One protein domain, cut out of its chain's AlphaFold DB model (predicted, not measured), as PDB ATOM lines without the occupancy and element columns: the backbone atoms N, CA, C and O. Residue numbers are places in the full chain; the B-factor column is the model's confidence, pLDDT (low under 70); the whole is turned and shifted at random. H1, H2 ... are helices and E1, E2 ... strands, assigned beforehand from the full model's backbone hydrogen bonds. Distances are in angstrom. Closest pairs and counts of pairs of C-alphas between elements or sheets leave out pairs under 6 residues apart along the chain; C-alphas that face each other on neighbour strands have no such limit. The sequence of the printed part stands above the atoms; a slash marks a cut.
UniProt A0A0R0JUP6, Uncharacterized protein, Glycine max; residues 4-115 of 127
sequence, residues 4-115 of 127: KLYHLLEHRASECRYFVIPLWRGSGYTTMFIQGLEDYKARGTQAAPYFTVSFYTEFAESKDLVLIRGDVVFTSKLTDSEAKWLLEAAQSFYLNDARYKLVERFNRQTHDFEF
ATOM      1  N   LYS A   4     146.461 205.354 170.932       97.99
ATOM      2  CA  LYS A   4     147.304 206.559 170.859       97.99
ATOM      3  C   LYS A   4     148.759 206.314 171.285       97.99
ATOM      4  O   LYS A   4     149.672 206.858 170.671       97.99
ATOM      5  N   LEU A   5     148.982 205.517 172.334       98.26
ATOM      6  CA  LEU A   5     150.337 205.180 172.786       98.26
ATOM      7  C   LEU A   5     151.034 204.264 171.781       98.26
ATOM      8  O   LEU A   5     152.212 204.462 171.510       98.26
ATOM      9  N   TYR A   6     150.307 203.308 171.200       98.25
ATOM     10  CA  TYR A   6     150.849 202.463 170.143       98.25
ATOM     11  C   TYR A   6     151.313 203.289 168.941       98.25
ATOM     12  O   TYR A   6     152.462 203.152 168.547       98.25
ATOM     13  N   HIS A   7     150.487 204.201 168.419       98.12
ATOM     14  CA  HIS A   7     150.880 205.035 167.277       98.12
ATOM     15  C   HIS A   7     152.087 205.929 167.581       98.12
ATOM     16  O   HIS A   7     152.941 206.127 166.721       98.12
ATOM     17  N   LEU A   8     152.199 206.439 168.815       98.49
ATOM     18  CA  LEU A   8     153.390 207.173 169.244       98.49
ATOM     19  C   LEU A   8     154.636 206.275 169.244       98.49
ATOM     20  O   LEU A   8     155.681 206.683 168.742       98.49
ATOM     21  N   LEU A   9     154.525 205.067 169.806       98.08
ATOM     22  CA  LEU A   9     155.612 204.089 169.831       98.08
ATOM     23  C   LEU A   9     156.022 203.685 168.415       98.08
ATOM     24  O   LEU A   9     157.208 203.696 168.116       98.08
ATOM     25  N   GLU A  10     155.058 203.361 167.557       97.01
ATOM     26  CA  GLU A  10     155.253 202.957 166.163       97.01
ATOM     27  C   GLU A  10     155.966 204.049 165.364       97.01
ATOM     28  O   GLU A  10     157.000 203.782 164.759       97.01
ATOM     29  N   HIS A  11     155.485 205.294 165.440       98.02
ATOM     30  CA  HIS A  11     156.114 206.434 164.775       98.02
ATOM     31  C   HIS A  11     157.563 206.647 165.240       98.02
ATOM     32  O   HIS A  11     158.479 206.818 164.437       98.02
ATOM     33  N   ARG A  12     157.806 206.596 166.551       98.01
ATOM     34  CA  ARG A  12     159.156 206.755 167.106       98.01
ATOM     35  C   ARG A  12     160.077 205.586 166.760       98.01
ATOM     36  O   ARG A  12     161.249 205.798 166.466       98.01
ATOM     37  N   ALA A  13     159.558 204.363 166.753       96.22
ATOM     38  CA  ALA A  13     160.298 203.173 166.350       96.22
ATOM     39  C   ALA A  13     160.626 203.174 164.852       96.22
ATOM     40  O   ALA A  13     161.706 202.721 164.479       96.22
ATOM     41  N   SER A  14     159.756 203.719 163.992       95.10
ATOM     42  CA  SER A  14     160.064 203.866 162.564       95.10
ATOM     43  C   SER A  14     161.163 204.898 162.306       95.10
ATOM     44  O   SER A  14     161.996 204.687 161.423       95.10
ATOM     45  N   GLU A  15     161.186 205.973 163.100       96.59
ATOM     46  CA  GLU A  15     162.161 207.070 163.016       96.59
ATOM     47  C   GLU A  15     163.523 206.729 163.642       96.59
ATOM     48  O   GLU A  15     164.563 207.187 163.165       96.59
ATOM     49  N   CYS A  16     163.525 205.952 164.727       96.85
ATOM     50  CA  CYS A  16     164.707 205.547 165.483       96.85
ATOM     51  C   CYS A  16     164.649 204.039 165.753       96.85
ATOM     52  O   CYS A  16     164.154 203.583 166.787       96.85
ATOM     53  N   ARG A  17     165.145 203.260 164.789       94.36
ATOM     54  CA  ARG A  17     164.924 201.807 164.712       94.36
ATOM     55  C   ARG A  17     165.768 200.976 165.665       94.36
ATOM     56  O   ARG A  17     165.450 199.808 165.866       94.36
ATOM     57  N   TYR A  18     166.842 201.541 166.208       95.74
ATOM     58  CA  TYR A  18     167.808 200.802 167.008       95.74
ATOM     59  C   TYR A  18     167.876 201.336 168.431       95.74
ATOM     60  O   TYR A  18     167.841 202.543 168.646       95.74
ATOM     61  N   PHE A  19     168.037 200.462 169.417       97.86
ATOM     62  CA  PHE A  19     168.370 200.903 170.768       97.86
ATOM     63  C   PHE A  19     169.053 199.805 171.574       97.86
ATOM     64  O   PHE A  19     169.013 198.630 171.207       97.86
ATOM     65  N   VAL A  20     169.668 200.188 172.690       97.73
ATOM     66  CA  VAL A  20     170.316 199.270 173.625       97.73
ATOM     67  C   VAL A  20     169.689 199.384 175.006       97.73
ATOM     68  O   VAL A  20     169.521 200.484 175.526       97.73
ATOM     69  N   ILE A  21     169.357 198.244 175.613       97.52
ATOM     70  CA  ILE A  21     168.808 198.178 176.972       97.52
ATOM     71  C   ILE A  21     169.677 197.248 177.827       97.52
ATOM     72  O   ILE A  21     169.878 196.093 177.447       97.52
ATOM     73  N   PRO A  22     170.201 197.712 178.973       96.99
ATOM     74  CA  PRO A  22     170.904 196.857 179.921       96.99
ATOM     75  C   PRO A  22     169.924 195.894 180.598       96.99
ATOM     76  O   PRO A  22     168.882 196.308 181.092       96.99
ATOM     77  N   LEU A  23     170.274 194.615 180.680       95.90
ATOM     78  CA  LEU A  23     169.576 193.630 181.501       95.90
ATOM     79  C   LEU A  23     170.462 193.235 182.679       95.90
ATOM     80  O   LEU A  23     171.494 192.592 182.483       95.90
ATOM     81  N   TRP A  24     170.065 193.608 183.895       92.04
ATOM     82  CA  TRP A  24     170.830 193.306 185.103       92.04
ATOM     83  C   TRP A  24     170.852 191.802 185.414       92.04
ATOM     84  O   TRP A  24     169.825 191.131 185.369       92.04
ATOM     85  N   ARG A  25     172.031 191.273 185.759       90.33
ATOM     86  CA  ARG A  25     172.288 189.847 186.040       90.33
ATOM     87  C   ARG A  25     173.001 189.623 187.381       90.33
ATOM     88  O   ARG A  25     173.745 188.662 187.544       90.33
ATOM     89  N   GLY A  26     172.801 190.514 188.351       85.45
ATOM     90  CA  GLY A  26     173.337 190.387 189.714       85.45
ATOM     91  C   GLY A  26     174.747 190.956 189.897       85.45
ATOM     92  O   GLY A  26     174.962 191.711 190.836       85.45
ATOM     93  N   SER A  27     175.684 190.647 188.995       87.71
ATOM     94  CA  SER A  27     177.080 191.131 189.052       87.71
ATOM     95  C   SER A  27     177.480 192.018 187.867       87.71
ATOM     96  O   SER A  27     178.659 192.285 187.659       87.71
ATOM     97  N   GLY A  28     176.517 192.397 187.030       92.89
ATOM     98  CA  GLY A  28     176.760 192.978 185.717       92.89
ATOM     99  C   GLY A  28     175.473 193.154 184.932       92.89
ATOM    100  O   GLY A  28     174.393 192.767 185.387       92.89
ATOM    101  N   TYR A  29     175.598 193.690 183.723       92.44
ATOM    102  CA  TYR A  29     174.502 193.784 182.768       92.44
ATOM    103  C   TYR A  29     174.844 193.063 181.463       92.44
ATOM    104  O   TYR A  29     175.975 193.081 180.987       92.44
ATOM    105  N   THR A  30     173.841 192.418 180.873       93.69
ATOM    106  CA  THR A  30     173.870 191.996 179.471       93.69
ATOM    107  C   THR A  30     173.191 193.073 178.642       93.69
ATOM    108  O   THR A  30     172.028 193.386 178.881       93.69
ATOM    109  N   THR A  31     173.893 193.651 177.674       94.75
ATOM    110  CA  THR A  31     173.305 194.672 176.802       94.75
ATOM    111  C   THR A  31     172.472 194.013 175.709       94.75
ATOM    112  O   THR A  31     172.996 193.286 174.866       94.75
ATOM    113  N   MET A  32     171.170 194.282 175.716       95.51
ATOM    114  CA  MET A  32     170.225 193.799 174.718       95.51
ATOM    115  C   MET A  32     170.093 194.825 173.597       95.51
ATOM    116  O   MET A  32     169.804 195.991 173.858       95.51
ATOM    117  N   PHE A  33     170.278 194.391 172.351       94.99
ATOM    118  CA  PHE A  33     170.074 195.228 171.172       94.99
ATOM    119  C   PHE A  33     168.659 195.035 170.621       94.99
ATOM    120  O   PHE A  33     168.239 193.907 170.355       94.99
ATOM    121  N   ILE A  34     167.935 196.133 170.443       94.60
ATOM    122  CA  ILE A  34     166.559 196.167 169.945       94.60
ATOM    123  C   ILE A  34     166.572 196.700 168.519       94.60
ATOM    124  O   ILE A  34     167.218 197.709 168.242       94.60
ATOM    125  N   GLN A  35     165.847 196.023 167.626       92.27
ATOM    126  CA  GLN A  35     165.667 196.437 166.235       92.27
ATOM    127  C   GLN A  35     164.403 195.833 165.614       92.27
ATOM    128  O   GLN A  35     163.840 194.873 166.146       92.27
ATOM    129  N   GLY A  36     163.997 196.354 164.454       88.25
ATOM    130  CA  GLY A  36     162.914 195.789 163.649       88.25
ATOM    131  C   GLY A  36     163.224 194.374 163.140       88.25
ATOM    132  O   GLY A  36     164.340 194.077 162.707       88.25
ATOM    133  N   LEU A  37     162.221 193.492 163.163       83.00
ATOM    134  CA  LEU A  37     162.386 192.094 162.750       83.00
ATOM    135  C   LEU A  37     162.657 191.946 161.243       83.00
ATOM    136  O   LEU A  37     163.378 191.037 160.838       83.00
ATOM    137  N   GLU A  38     162.093 192.824 160.417       83.71
ATOM    138  CA  GLU A  38     162.331 192.836 158.968       83.71
ATOM    139  C   GLU A  38     163.788 193.182 158.650       83.71
ATOM    140  O   GLU A  38     164.453 192.424 157.947       83.71
ATOM    141  N   ASP A  39     164.312 194.250 159.261       80.23
ATOM    142  CA  ASP A  39     165.715 194.663 159.127       80.23
ATOM    143  C   ASP A  39     166.669 193.571 159.633       80.23
ATOM    144  O   ASP A  39     167.725 193.331 159.043       80.23
ATOM    145  N   TYR A  40     166.293 192.867 160.704       81.65
ATOM    146  CA  TYR A  40     167.058 191.725 161.197       81.65
ATOM    147  C   TYR A  40     167.132 190.587 160.174       81.65
ATOM    148  O   TYR A  40     168.222 190.102 159.870       81.65
ATOM    149  N   LYS A  41     165.985 190.180 159.618       82.87
ATOM    150  CA  LYS A  41     165.901 189.099 158.625       82.87
ATOM    151  C   LYS A  41     166.598 189.469 157.315       82.87
ATOM    152  O   LYS A  41     167.270 188.623 156.729       82.87
ATOM    153  N   ALA A  42     166.489 190.724 156.878       81.64
ATOM    154  CA  ALA A  42     167.103 191.220 155.646       81.64
ATOM    155  C   ALA A  42     168.638 191.109 155.649       81.64
ATOM    156  O   ALA A  42     169.253 190.986 154.593       81.64
ATOM    157  N   ARG A  43     169.269 191.096 156.830       80.06
ATOM    158  CA  ARG A  43     170.723 190.917 156.978       80.06
ATOM    159  C   ARG A  43     171.193 189.475 156.753       80.06
ATOM    160  O   ARG A  43     172.390 189.223 156.839       80.06
ATOM    161  N   GLY A  44     170.282 188.530 156.498       76.72
ATOM    162  CA  GLY A  44     170.625 187.132 156.224       76.72
ATOM    163  C   GLY A  44     171.300 186.420 157.400       76.72
ATOM    164  O   GLY A  44     172.018 185.440 157.198       76.72
ATOM    165  N   THR A  45     171.118 186.913 158.628       71.91
ATOM    166  CA  THR A  45     171.709 186.290 159.812       71.91
ATOM    167  C   THR A  45     171.006 184.961 160.100       71.91
ATOM    168  O   THR A  45     169.783 184.858 160.048       71.91
ATOM    169  N   GLN A  46     171.780 183.923 160.431       76.14
ATOM    170  CA  GLN A  46     171.231 182.658 160.948       76.14
ATOM    171  C   GLN A  46     170.973 182.702 162.460       76.14
ATOM    172  O   GLN A  46     170.516 181.724 163.048       76.14
ATOM    173  N   ALA A  47     171.297 183.817 163.114       80.14
ATOM    174  CA  ALA A  47     171.038 183.972 164.531       80.14
ATOM    175  C   ALA A  47     169.518 184.017 164.770       80.14
ATOM    176  O   ALA A  47     168.766 184.599 163.984       80.14
ATOM    177  N   ALA A  48     169.053 183.456 165.882       84.44
ATOM    178  CA  ALA A  48     167.696 183.711 166.353       84.44
ATOM    179  C   ALA A  48     167.714 184.927 167.300       84.44
ATOM    180  O   ALA A  48     168.692 185.109 168.033       84.44
ATOM    181  N   PRO A  49     166.672 185.775 167.307       91.40
ATOM    182  CA  PRO A  49     166.546 186.800 168.337       91.40
ATOM    183  C   PRO A  49     166.348 186.127 169.702       91.40
ATOM    184  O   PRO A  49     165.848 185.013 169.768       91.40
ATOM    185  N   TYR A  50     166.699 186.795 170.803       92.54
ATOM    186  CA  TYR A  50     166.419 186.276 172.155       92.54
ATOM    187  C   TYR A  50     164.934 186.386 172.511       92.54
ATOM    188  O   TYR A  50     164.378 185.523 173.192       92.54
ATOM    189  N   PHE A  51     164.311 187.464 172.044       95.26
ATOM    190  CA  PHE A  51     162.953 187.865 172.361       95.26
ATOM    191  C   PHE A  51     162.363 188.613 171.169       95.26
ATOM    192  O   PHE A  51     163.037 189.463 170.583       95.26
ATOM    193  N   THR A  52     161.120 188.308 170.812       95.59
ATOM    194  CA  THR A  52     160.370 189.039 169.786       95.59
ATOM    195  C   THR A  52     159.105 189.625 170.378       95.59
ATOM    196  O   THR A  52     158.435 188.975 171.174       95.59
ATOM    197  N   VAL A  53     158.762 190.842 169.960       96.70
ATOM    198  CA  VAL A  53     157.539 191.533 170.375       96.70
ATOM    199  C   VAL A  53     156.695 191.795 169.136       96.70
ATOM    200  O   VAL A  53     157.205 192.284 168.131       96.70
ATOM    201  N   SER A  54     155.411 191.461 169.198       96.70
ATOM    202  CA  SER A  54     154.435 191.713 168.136       96.70
ATOM    203  C   SER A  54     153.254 192.505 168.679       96.70
ATOM    204  O   SER A  54     152.776 192.248 169.787       96.70
ATOM    205  N   PHE A  55     152.795 193.470 167.886       97.40
ATOM    206  CA  PHE A  55     151.666 194.336 168.202       97.40
ATOM    207  C   PHE A  55     150.492 193.987 167.288       97.40
ATOM    208  O   PHE A  55     150.653 193.892 166.076       97.40
ATOM    209  N   TYR A  56     149.325 193.798 167.890       98.07
ATOM    210  CA  TYR A  56     148.080 193.404 167.239       98.07
ATOM    211  C   TYR A  56     147.085 194.558 167.371       98.07
ATOM    212  O   TYR A  56     146.635 194.890 168.477       98.07
ATOM    213  N   THR A  57     146.823 195.228 166.251       98.06
ATOM    214  CA  THR A  57     146.093 196.500 166.164       98.06
ATOM    215  C   THR A  57     144.627 196.338 165.762       98.06
ATOM    216  O   THR A  57     143.913 197.328 165.641       98.06
ATOM    217  N   GLU A  58     144.130 195.107 165.638       98.07
ATOM    218  CA  GLU A  58     142.769 194.770 165.197       98.07
ATOM    219  C   GLU A  58     141.678 195.385 166.092       98.07
ATOM    220  O   GLU A  58     140.543 195.596 165.666       98.07
ATOM    221  N   PHE A  59     142.015 195.693 167.346       98.11
ATOM    222  CA  PHE A  59     141.119 196.327 168.314       98.11
ATOM    223  C   PHE A  59     141.420 197.816 168.556       98.11
ATOM    224  O   PHE A  59     140.796 198.426 169.429       98.11
ATOM    225  N   ALA A  60     142.347 198.419 167.804       97.95
ATOM    226  CA  ALA A  60     142.781 199.795 168.024       97.95
ATOM    227  C   ALA A  60     141.635 200.790 167.795       97.95
ATOM    228  O   ALA A  60     141.356 201.604 168.669       97.95
ATOM    229  N   GLU A  61     140.921 200.684 166.673       96.90
ATOM    230  CA  GLU A  61     139.822 201.601 166.337       96.90
ATOM    231  C   GLU A  61     138.548 201.310 167.138       96.90
ATOM    232  O   GLU A  61     137.905 202.219 167.657       96.90
ATOM    233  N   SER A  62     138.187 200.030 167.269       97.88
ATOM    234  CA  SER A  62     136.909 199.622 167.868       97.88
ATOM    235  C   SER A  62     136.908 199.631 169.399       97.88
ATOM    236  O   SER A  62     135.848 199.779 170.006       97.88
ATOM    237  N   LYS A  63     138.070 199.439 170.037       98.08
ATOM    238  CA  LYS A  63     138.189 199.290 171.499       98.08
ATOM    239  C   LYS A  63     139.279 200.166 172.123       98.08
ATOM    240  O   LYS A  63     139.515 200.037 173.323       98.08
ATOM    241  N   ASP A  64     139.952 201.021 171.345       98.21
ATOM    242  CA  ASP A  64     141.113 201.801 171.803       98.21
ATOM    243  C   ASP A  64     142.148 200.900 172.510       98.21
ATOM    244  O   ASP A  64     142.647 201.183 173.606       98.21
ATOM    245  N   LEU A  65     142.412 199.738 171.897       98.23
ATOM    246  CA  LEU A  65     143.219 198.670 172.473       98.23
ATOM    247  C   LEU A  65     144.125 198.020 171.426       98.23
ATOM    248  O   LEU A  65     143.663 197.470 170.436       98.23
ATOM    249  N   VAL A  66     145.418 197.989 171.719       98.58
ATOM    250  CA  VAL A  66     146.425 197.201 171.000       98.58
ATOM    251  C   VAL A  66     146.924 196.096 171.921       98.58
ATOM    252  O   VAL A  66     147.324 196.370 173.064       98.58
ATOM    253  N   LEU A  67     146.878 194.851 171.443       98.32
ATOM    254  CA  LEU A  67     147.420 193.699 172.162       98.32
ATOM    255  C   LEU A  67     148.904 193.550 171.840       98.32
ATOM    256  O   LEU A  67     149.356 193.879 170.746       98.32
ATOM    257  N   ILE A  68     149.667 193.073 172.816       97.74
ATOM    258  CA  ILE A  68     151.114 192.919 172.698       97.74
ATOM    259  C   ILE A  68     151.453 191.501 173.108       97.74
ATOM    260  O   ILE A  68     151.067 191.063 174.193       97.74
ATOM    261  N   ARG A  69     152.172 190.799 172.241       97.23
ATOM    262  CA  ARG A  69     152.693 189.464 172.504       97.23
ATOM    263  C   ARG A  69     154.208 189.524 172.527       97.23
ATOM    264  O   ARG A  69     154.814 190.058 171.602       97.23
ATOM    265  N   GLY A  70     154.792 188.989 173.589       96.88
ATOM    266  CA  GLY A  70     156.219 188.728 173.675       96.88
ATOM    267  C   GLY A  70     156.467 187.228 173.571       96.88
ATOM    268  O   GLY A  70     155.831 186.468 174.295       96.88
ATOM    269  N   ASP A  71     157.393 186.815 172.714       96.50
ATOM    270  CA  ASP A  71     157.817 185.422 172.579       96.50
ATOM    271  C   ASP A  71     159.308 185.312 172.906       96.50
ATOM    272  O   ASP A  71     160.159 185.915 172.243       96.50
ATOM    273  N   VAL A  72     159.629 184.550 173.952       96.14
ATOM    274  CA  VAL A  72     161.010 184.237 174.333       96.14
ATOM    275  C   VAL A  72     161.490 183.057 173.498       96.14
ATOM    276  O   VAL A  72     160.997 181.942 173.635       96.14
ATOM    277  N   VAL A  73     162.471 183.300 172.633       92.57
ATOM    278  CA  VAL A  73     162.979 182.289 171.695       92.57
ATOM    279  C   VAL A  73     164.055 181.424 172.352       92.57
ATOM    280  O   VAL A  73     164.077 180.210 172.169       92.57
ATOM    281  N   PHE A  74     164.928 182.033 173.164       88.91
ATOM    282  CA  PHE A  74     165.956 181.328 173.935       88.91
ATOM    283  C   PHE A  74     165.620 181.326 175.427       88.91
ATOM    284  O   PHE A  74     166.188 182.086 176.214       88.91
ATOM    285  N   THR A  75     164.728 180.423 175.831       88.28
ATOM    286  CA  THR A  75     164.266 180.286 177.226       88.28
ATOM    287  C   THR A  75     165.382 179.941 178.221       88.28
ATOM    288  O   THR A  75     165.259 180.209 179.410       88.28
ATOM    289  N   SER A  76     166.516 179.407 177.750       91.59
ATOM    290  CA  SER A  76     167.707 179.161 178.579       91.59
ATOM    291  C   SER A  76     168.537 180.415 178.876       91.59
ATOM    292  O   SER A  76     169.450 180.368 179.702       91.59
ATOM    293  N   LYS A  77     168.272 181.530 178.186       90.96
ATOM    294  CA  LYS A  77     169.037 182.780 178.298       90.96
ATOM    295  C   LYS A  77     168.215 183.952 178.805       90.96
ATOM    296  O   LYS A  77     168.806 184.918 179.281       90.96
ATOM    297  N   LEU A  78     166.896 183.881 178.695       94.82
ATOM    298  CA  LEU A  78     165.985 184.939 179.101       94.82
ATOM    299  C   LEU A  78     164.782 184.313 179.800       94.82
ATOM    300  O   LEU A  78     164.133 183.432 179.242       94.82
ATOM    301  N   THR A  79     164.506 184.753 181.022       95.17
ATOM    302  CA  THR A  79     163.304 184.335 181.754       95.17
ATOM    303  C   THR A  79     162.107 185.204 181.369       95.17
ATOM    304  O   THR A  79     162.280 186.329 180.899       95.17
ATOM    305  N   ASP A  80     160.888 184.730 181.628       95.76
ATOM    306  CA  ASP A  80     159.664 185.495 181.347       95.76
ATOM    307  C   ASP A  80     159.634 186.846 182.079       95.76
ATOM    308  O   ASP A  80     159.236 187.862 181.507       95.76
ATOM    309  N   SER A  81     160.112 186.886 183.327       95.83
ATOM    310  CA  SER A  81     160.214 188.120 184.116       95.83
ATOM    311  C   SER A  81     161.184 189.122 183.490       95.83
ATOM    312  O   SER A  81     160.891 190.314 183.430       95.83
ATOM    313  N   GLU A  82     162.322 188.648 182.983       96.03
ATOM    314  CA  GLU A  82     163.306 189.490 182.298       96.03
ATOM    315  C   GLU A  82     162.790 189.973 180.944       96.03
ATOM    316  O   GLU A  82     162.965 191.138 180.600       96.03
ATOM    317  N   ALA A  83     162.115 189.107 180.186       96.79
ATOM    318  CA  ALA A  83     161.497 189.462 178.915       96.79
ATOM    319  C   ALA A  83     160.406 190.526 179.095       96.79
ATOM    320  O   ALA A  83     160.364 191.516 178.361       96.79
ATOM    321  N   LYS A  84     159.557 190.361 180.117       96.95
ATOM    322  CA  LYS A  84     158.558 191.359 180.502       96.95
ATOM    323  C   LYS A  84     159.219 192.688 180.864       96.95
ATOM    324  O   LYS A  84     158.803 193.724 180.352       96.95
ATOM    325  N   TRP A  85     160.263 192.655 181.689       96.80
ATOM    326  CA  TRP A  85     160.990 193.860 182.075       96.80
ATOM    327  C   TRP A  85     161.630 194.560 180.864       96.80
ATOM    328  O   TRP A  85     161.516 195.775 180.734       96.80
ATOM    329  N   LEU A  86     162.226 193.814 179.924       97.37
ATOM    330  CA  LEU A  86     162.778 194.370 178.682       97.37
ATOM    331  C   LEU A  86     161.708 195.059 177.830       97.37
ATOM    332  O   LEU A  86     161.961 196.132 177.285       97.37
ATOM    333  N   LEU A  87     160.517 194.464 177.719       97.18
ATOM    334  CA  LEU A  87     159.389 195.066 177.008       97.18
ATOM    335  C   LEU A  87     158.946 196.379 177.668       97.18
ATOM    336  O   LEU A  87     158.766 197.383 176.980       97.18
ATOM    337  N   GLU A  88     158.794 196.387 178.992       96.97
ATOM    338  CA  GLU A  88     158.413 197.579 179.759       96.97
ATOM    339  C   GLU A  88     159.482 198.678 179.664       96.97
ATOM    340  O   GLU A  88     159.155 199.847 179.445       96.97
ATOM    341  N   ALA A  89     160.765 198.311 179.740       97.61
ATOM    342  CA  ALA A  89     161.884 199.228 179.557       97.61
ATOM    343  C   ALA A  89     161.883 199.828 178.143       97.61
ATOM    344  O   ALA A  89     161.935 201.050 177.999       97.61
ATOM    345  N   ALA A  90     161.744 199.002 177.101       97.73
ATOM    346  CA  ALA A  90     161.669 199.468 175.717       97.73
ATOM    347  C   ALA A  90     160.503 200.441 175.514       97.73
ATOM    348  O   ALA A  90     160.695 201.545 175.009       97.73
ATOM    349  N   GLN A  91     159.309 200.086 175.989       97.48
ATOM    350  CA  GLN A  91     158.156 200.984 175.954       97.48
ATOM    351  C   GLN A  91     158.437 202.295 176.683       97.48
ATOM    352  O   GLN A  91     158.096 203.355 176.169       97.48
ATOM    353  N   SER A  92     159.086 202.249 177.845       97.71
ATOM    354  CA  SER A  92     159.433 203.446 178.606       97.71
ATOM    355  C   SER A  92     160.335 204.401 177.819       97.71
ATOM    356  O   SER A  92     160.062 205.601 177.792       97.71
ATOM    357  N   PHE A  93     161.361 203.885 177.138       98.49
ATOM    358  CA  PHE A  93     162.254 204.704 176.314       98.49
ATOM    359  C   PHE A  93     161.559 205.304 175.095       98.49
ATOM    360  O   PHE A  93     161.784 206.469 174.791       98.49
ATOM    361  N   TYR A  94     160.691 204.550 174.421       98.32
ATOM    362  CA  TYR A  94     159.996 205.053 173.235       98.32
ATOM    363  C   TYR A  94     158.794 205.950 173.572       98.32
ATOM    364  O   TYR A  94     158.472 206.849 172.802       98.32
ATOM    365  N   LEU A  95     158.125 205.768 174.711       98.28
ATOM    366  CA  LEU A  95     156.907 206.518 175.049       98.28
ATOM    367  C   LEU A  95     157.159 207.770 175.893       98.28
ATOM    368  O   LEU A  95     156.388 208.720 175.791       98.28
ATOM    369  N   ASN A  96     158.208 207.804 176.717       98.31
ATOM    370  CA  ASN A  96     158.522 208.976 177.532       98.31
ATOM    371  C   ASN A  96     159.420 209.954 176.764       98.31
ATOM    372  O   ASN A  96     160.521 209.593 176.366       98.31
ATOM    373  N   ASP A  97     158.990 211.207 176.617       98.21
ATOM    374  CA  ASP A  97     159.697 212.219 175.816       98.21
ATOM    375  C   ASP A  97     161.138 212.480 176.274       98.21
ATOM    376  O   ASP A  97     162.027 212.673 175.448       98.21
ATOM    377  N   ALA A  98     161.396 212.473 177.584       97.97
ATOM    378  CA  ALA A  98     162.740 212.687 178.111       97.97
ATOM    379  C   ALA A  98     163.645 211.476 177.847       97.97
ATOM    380  O   ALA A  98     164.798 211.648 177.455       97.97
ATOM    381  N   ARG A  99     163.115 210.256 178.013       98.27
ATOM    382  CA  ARG A  99     163.859 209.015 177.742       98.27
ATOM    383  C   ARG A  99     164.073 208.795 176.243       98.27
ATOM    384  O   ARG A  99     165.138 208.324 175.855       98.27
ATOM    385  N   TYR A 100     163.130 209.209 175.398       98.50
ATOM    386  CA  TYR A 100     163.229 209.068 173.945       98.50
ATOM    387  C   TYR A 100     164.420 209.829 173.355       98.50
ATOM    388  O   TYR A 100     165.036 209.350 172.409       98.50
ATOM    389  N   LYS A 101     164.858 210.929 173.981       98.18
ATOM    390  CA  LYS A 101     166.085 211.641 173.581       98.18
ATOM    391  C   LYS A 101     167.336 210.756 173.599       98.18
ATOM    392  O   LYS A 101     168.264 211.002 172.835       98.18
ATOM    393  N   LEU A 102     167.394 209.735 174.461       98.39
ATOM    394  CA  LEU A 102     168.494 208.760 174.455       98.39
ATOM    395  C   LEU A 102     168.432 207.851 173.228       98.39
ATOM    396  O   LEU A 102     169.466 207.556 172.635       98.39
ATOM    397  N   VAL A 103     167.224 207.456 172.829       98.49
ATOM    398  CA  VAL A 103     166.981 206.681 171.608       98.49
ATOM    399  C   VAL A 103     167.346 207.510 170.377       98.49
ATOM    400  O   VAL A 103     168.065 207.031 169.501       98.49
ATOM    401  N   GLU A 104     166.929 208.776 170.331       98.24
ATOM    402  CA  GLU A 104     167.292 209.692 169.247       98.24
ATOM    403  C   GLU A 104     168.805 209.892 169.159       98.24
ATOM    404  O   GLU A 104     169.362 209.741 168.072       98.24
ATOM    405  N   ARG A 105     169.488 210.150 170.285       98.00
ATOM    406  CA  ARG A 105     170.956 210.261 170.314       98.00
ATOM    407  C   ARG A 105     171.625 208.998 169.785       98.00
ATOM    408  O   ARG A 105     172.494 209.095 168.927       98.00
ATOM    409  N   PHE A 106     171.172 207.819 170.210       98.06
ATOM    410  CA  PHE A 106     171.718 206.548 169.733       98.06
ATOM    411  C   PHE A 106     171.650 206.410 168.200       98.06
ATOM    412  O   PHE A 106     172.622 205.980 167.579       98.06
ATOM    413  N   ASN A 107     170.531 206.812 167.583       97.79
ATOM    414  CA  ASN A 107     170.301 206.650 166.141       97.79
ATOM    415  C   ASN A 107     170.844 207.802 165.282       97.79
ATOM    416  O   ASN A 107     171.225 207.572 164.139       97.79
ATOM    417  N   ARG A 108     170.823 209.041 165.788       97.63
ATOM    418  CA  ARG A 108     171.057 210.262 164.992       97.63
ATOM    419  C   ARG A 108     172.354 210.984 165.355       97.63
ATOM    420  O   ARG A 108     172.906 211.694 164.522       97.63
ATOM    421  N   GLN A 109     172.832 210.819 166.587       96.71
ATOM    422  CA  GLN A 109     173.995 211.510 167.156       96.71
ATOM    423  C   GLN A 109     174.862 210.502 167.921       96.71
ATOM    424  O   GLN A 109     175.206 210.705 169.078       96.71
ATOM    425  N   THR A 110     175.187 209.370 167.288       94.81
ATOM    426  CA  THR A 110     175.797 208.211 167.965       94.81
ATOM    427  C   THR A 110     177.117 208.541 168.675       94.81
ATOM    428  O   THR A 110     177.454 207.890 169.656       94.81
ATOM    429  N   HIS A 111     177.846 209.567 168.222       96.15
ATOM    430  CA  HIS A 111     179.071 210.049 168.870       96.15
ATOM    431  C   HIS A 111     178.827 210.730 170.229       96.15
ATOM    432  O   HIS A 111     179.722 210.718 171.065       96.15
ATOM    433  N   ASP A 112     177.623 211.264 170.460       96.47
ATOM    434  CA  ASP A 112     177.190 211.895 171.717       96.47
ATOM    435  C   ASP A 112     176.393 210.928 172.615       96.47
ATOM    436  O   ASP A 112     175.842 211.315 173.655       96.47
ATOM    437  N   PHE A 113     176.242 209.673 172.181       97.83
ATOM    438  CA  PHE A 113     175.526 208.664 172.941       97.83
ATOM    439  C   PHE A 113     176.419 208.071 174.030       97.83
ATOM    440  O   PHE A 113     177.465 207.483 173.768       97.83
ATOM    441  N   GLU A 114     175.932 208.142 175.263       96.74
ATOM    442  CA  GLU A 114     176.628 207.672 176.450       96.74
ATOM    443  C   GLU A 114     175.792 206.582 177.129       96.74
ATOM    444  O   GLU A 114     174.720 206.848 177.673       96.74
ATOM    445  N   PHE A 115     176.277 205.335 177.128       96.19
ATOM    446  CA  PHE A 115     175.526 204.211 177.711       96.19
ATOM    447  C   PHE A 115     175.258 204.395 179.215       96.19
ATOM    448  O   PHE A 115     174.222 203.963 179.716       96.19
TER     449      PHE A 115
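Overview. This is residues 4 to 115 of the 127 residues of an uncharacterized protein of Glycine max (UniProt A0A0R0JUP6). Two separate two-stranded ribbons, E1 with E2 and E3 with E4, pack on one long helix, H4, mainly through E1 in the first ribbon and through both strands in the second. H1 packs on the last residues of H4, where H5 makes a corner with it; the ribbon E3 and E4 reaches away as an arm with the small helix H3 at its tip, and residues 41 to 47, beginning in H2, stick out. The 112 printed residues hold five named helices and four named strands, in the order H1 E1 E2 H2 E3 H3 E4 H4 H5, a mixed class with both sheets antiparallel. The whole is compact, with a radius of gyration of the C-alphas of 14.7 A and spans of 45 by 35 by 32 A.

Along the chain. Find C-alpha 19 at (168.370, 200.903, 170.768); from there E1 runs 16.4 A to residue 24, and E2, residues 29 to 34, comes back over 15.3 A. The other sheet has E3, residues 51 to 56, and E4, residues 67 to 72, each 16.7 A long, with H3, residues 60 to 63, between them in the chain. H4 begins at C-alpha 80, (159.664, 185.495, 181.347), and runs 22.1 A to residue 95. H1, residues 4 to 15, measures 16.8 A, and H5, residues 97 to 108, measures 15.8 A, ending at C-alpha 108, (171.057, 210.262, 164.992). H2 is residues 37 to 42.

Arrangement. Look first at the hairpin E1 and E2, antiparallel at 151 degrees, where N 21 and O 32 are within hydrogen-bond range at 2.9 A. E3 and E4 are antiparallel at 162 degrees, with N 54 and O 69 at 2.8 A. E1 and E4 are apart. From E1 to H4 the closest C-alphas, those of Ile 21 and Leu 86, are 7.3 A apart; from E4 to H4 those of Val 72 and Ala 83 are 7.0 A apart. H1 and H4 touch, through residues 91 to 95 of H4 alone, closest at the C-alphas of Leu 9 and Tyr 94, 5.6 A, about perpendicular at 82 degrees. H4 and H5 touch only at the corner, closest at the C-alphas of Phe 93 and Arg 99, 4.8 A. H1 and H5 are near each other. H2 and H3 touch no helix. In H1, H2 and H4 every O i to N i+4 pair is within hydrogen-bond range, in H5 5 of 8, and H3 is too short for such a pair.

Size, cuts and confidence. The C-alphas farthest apart, those of Ser 27 and Ser 62, are 46.2 A apart. The printed part has no cut and no long link. The mean pLDDT of the printed part is 94.4, and no printed residue is under 70.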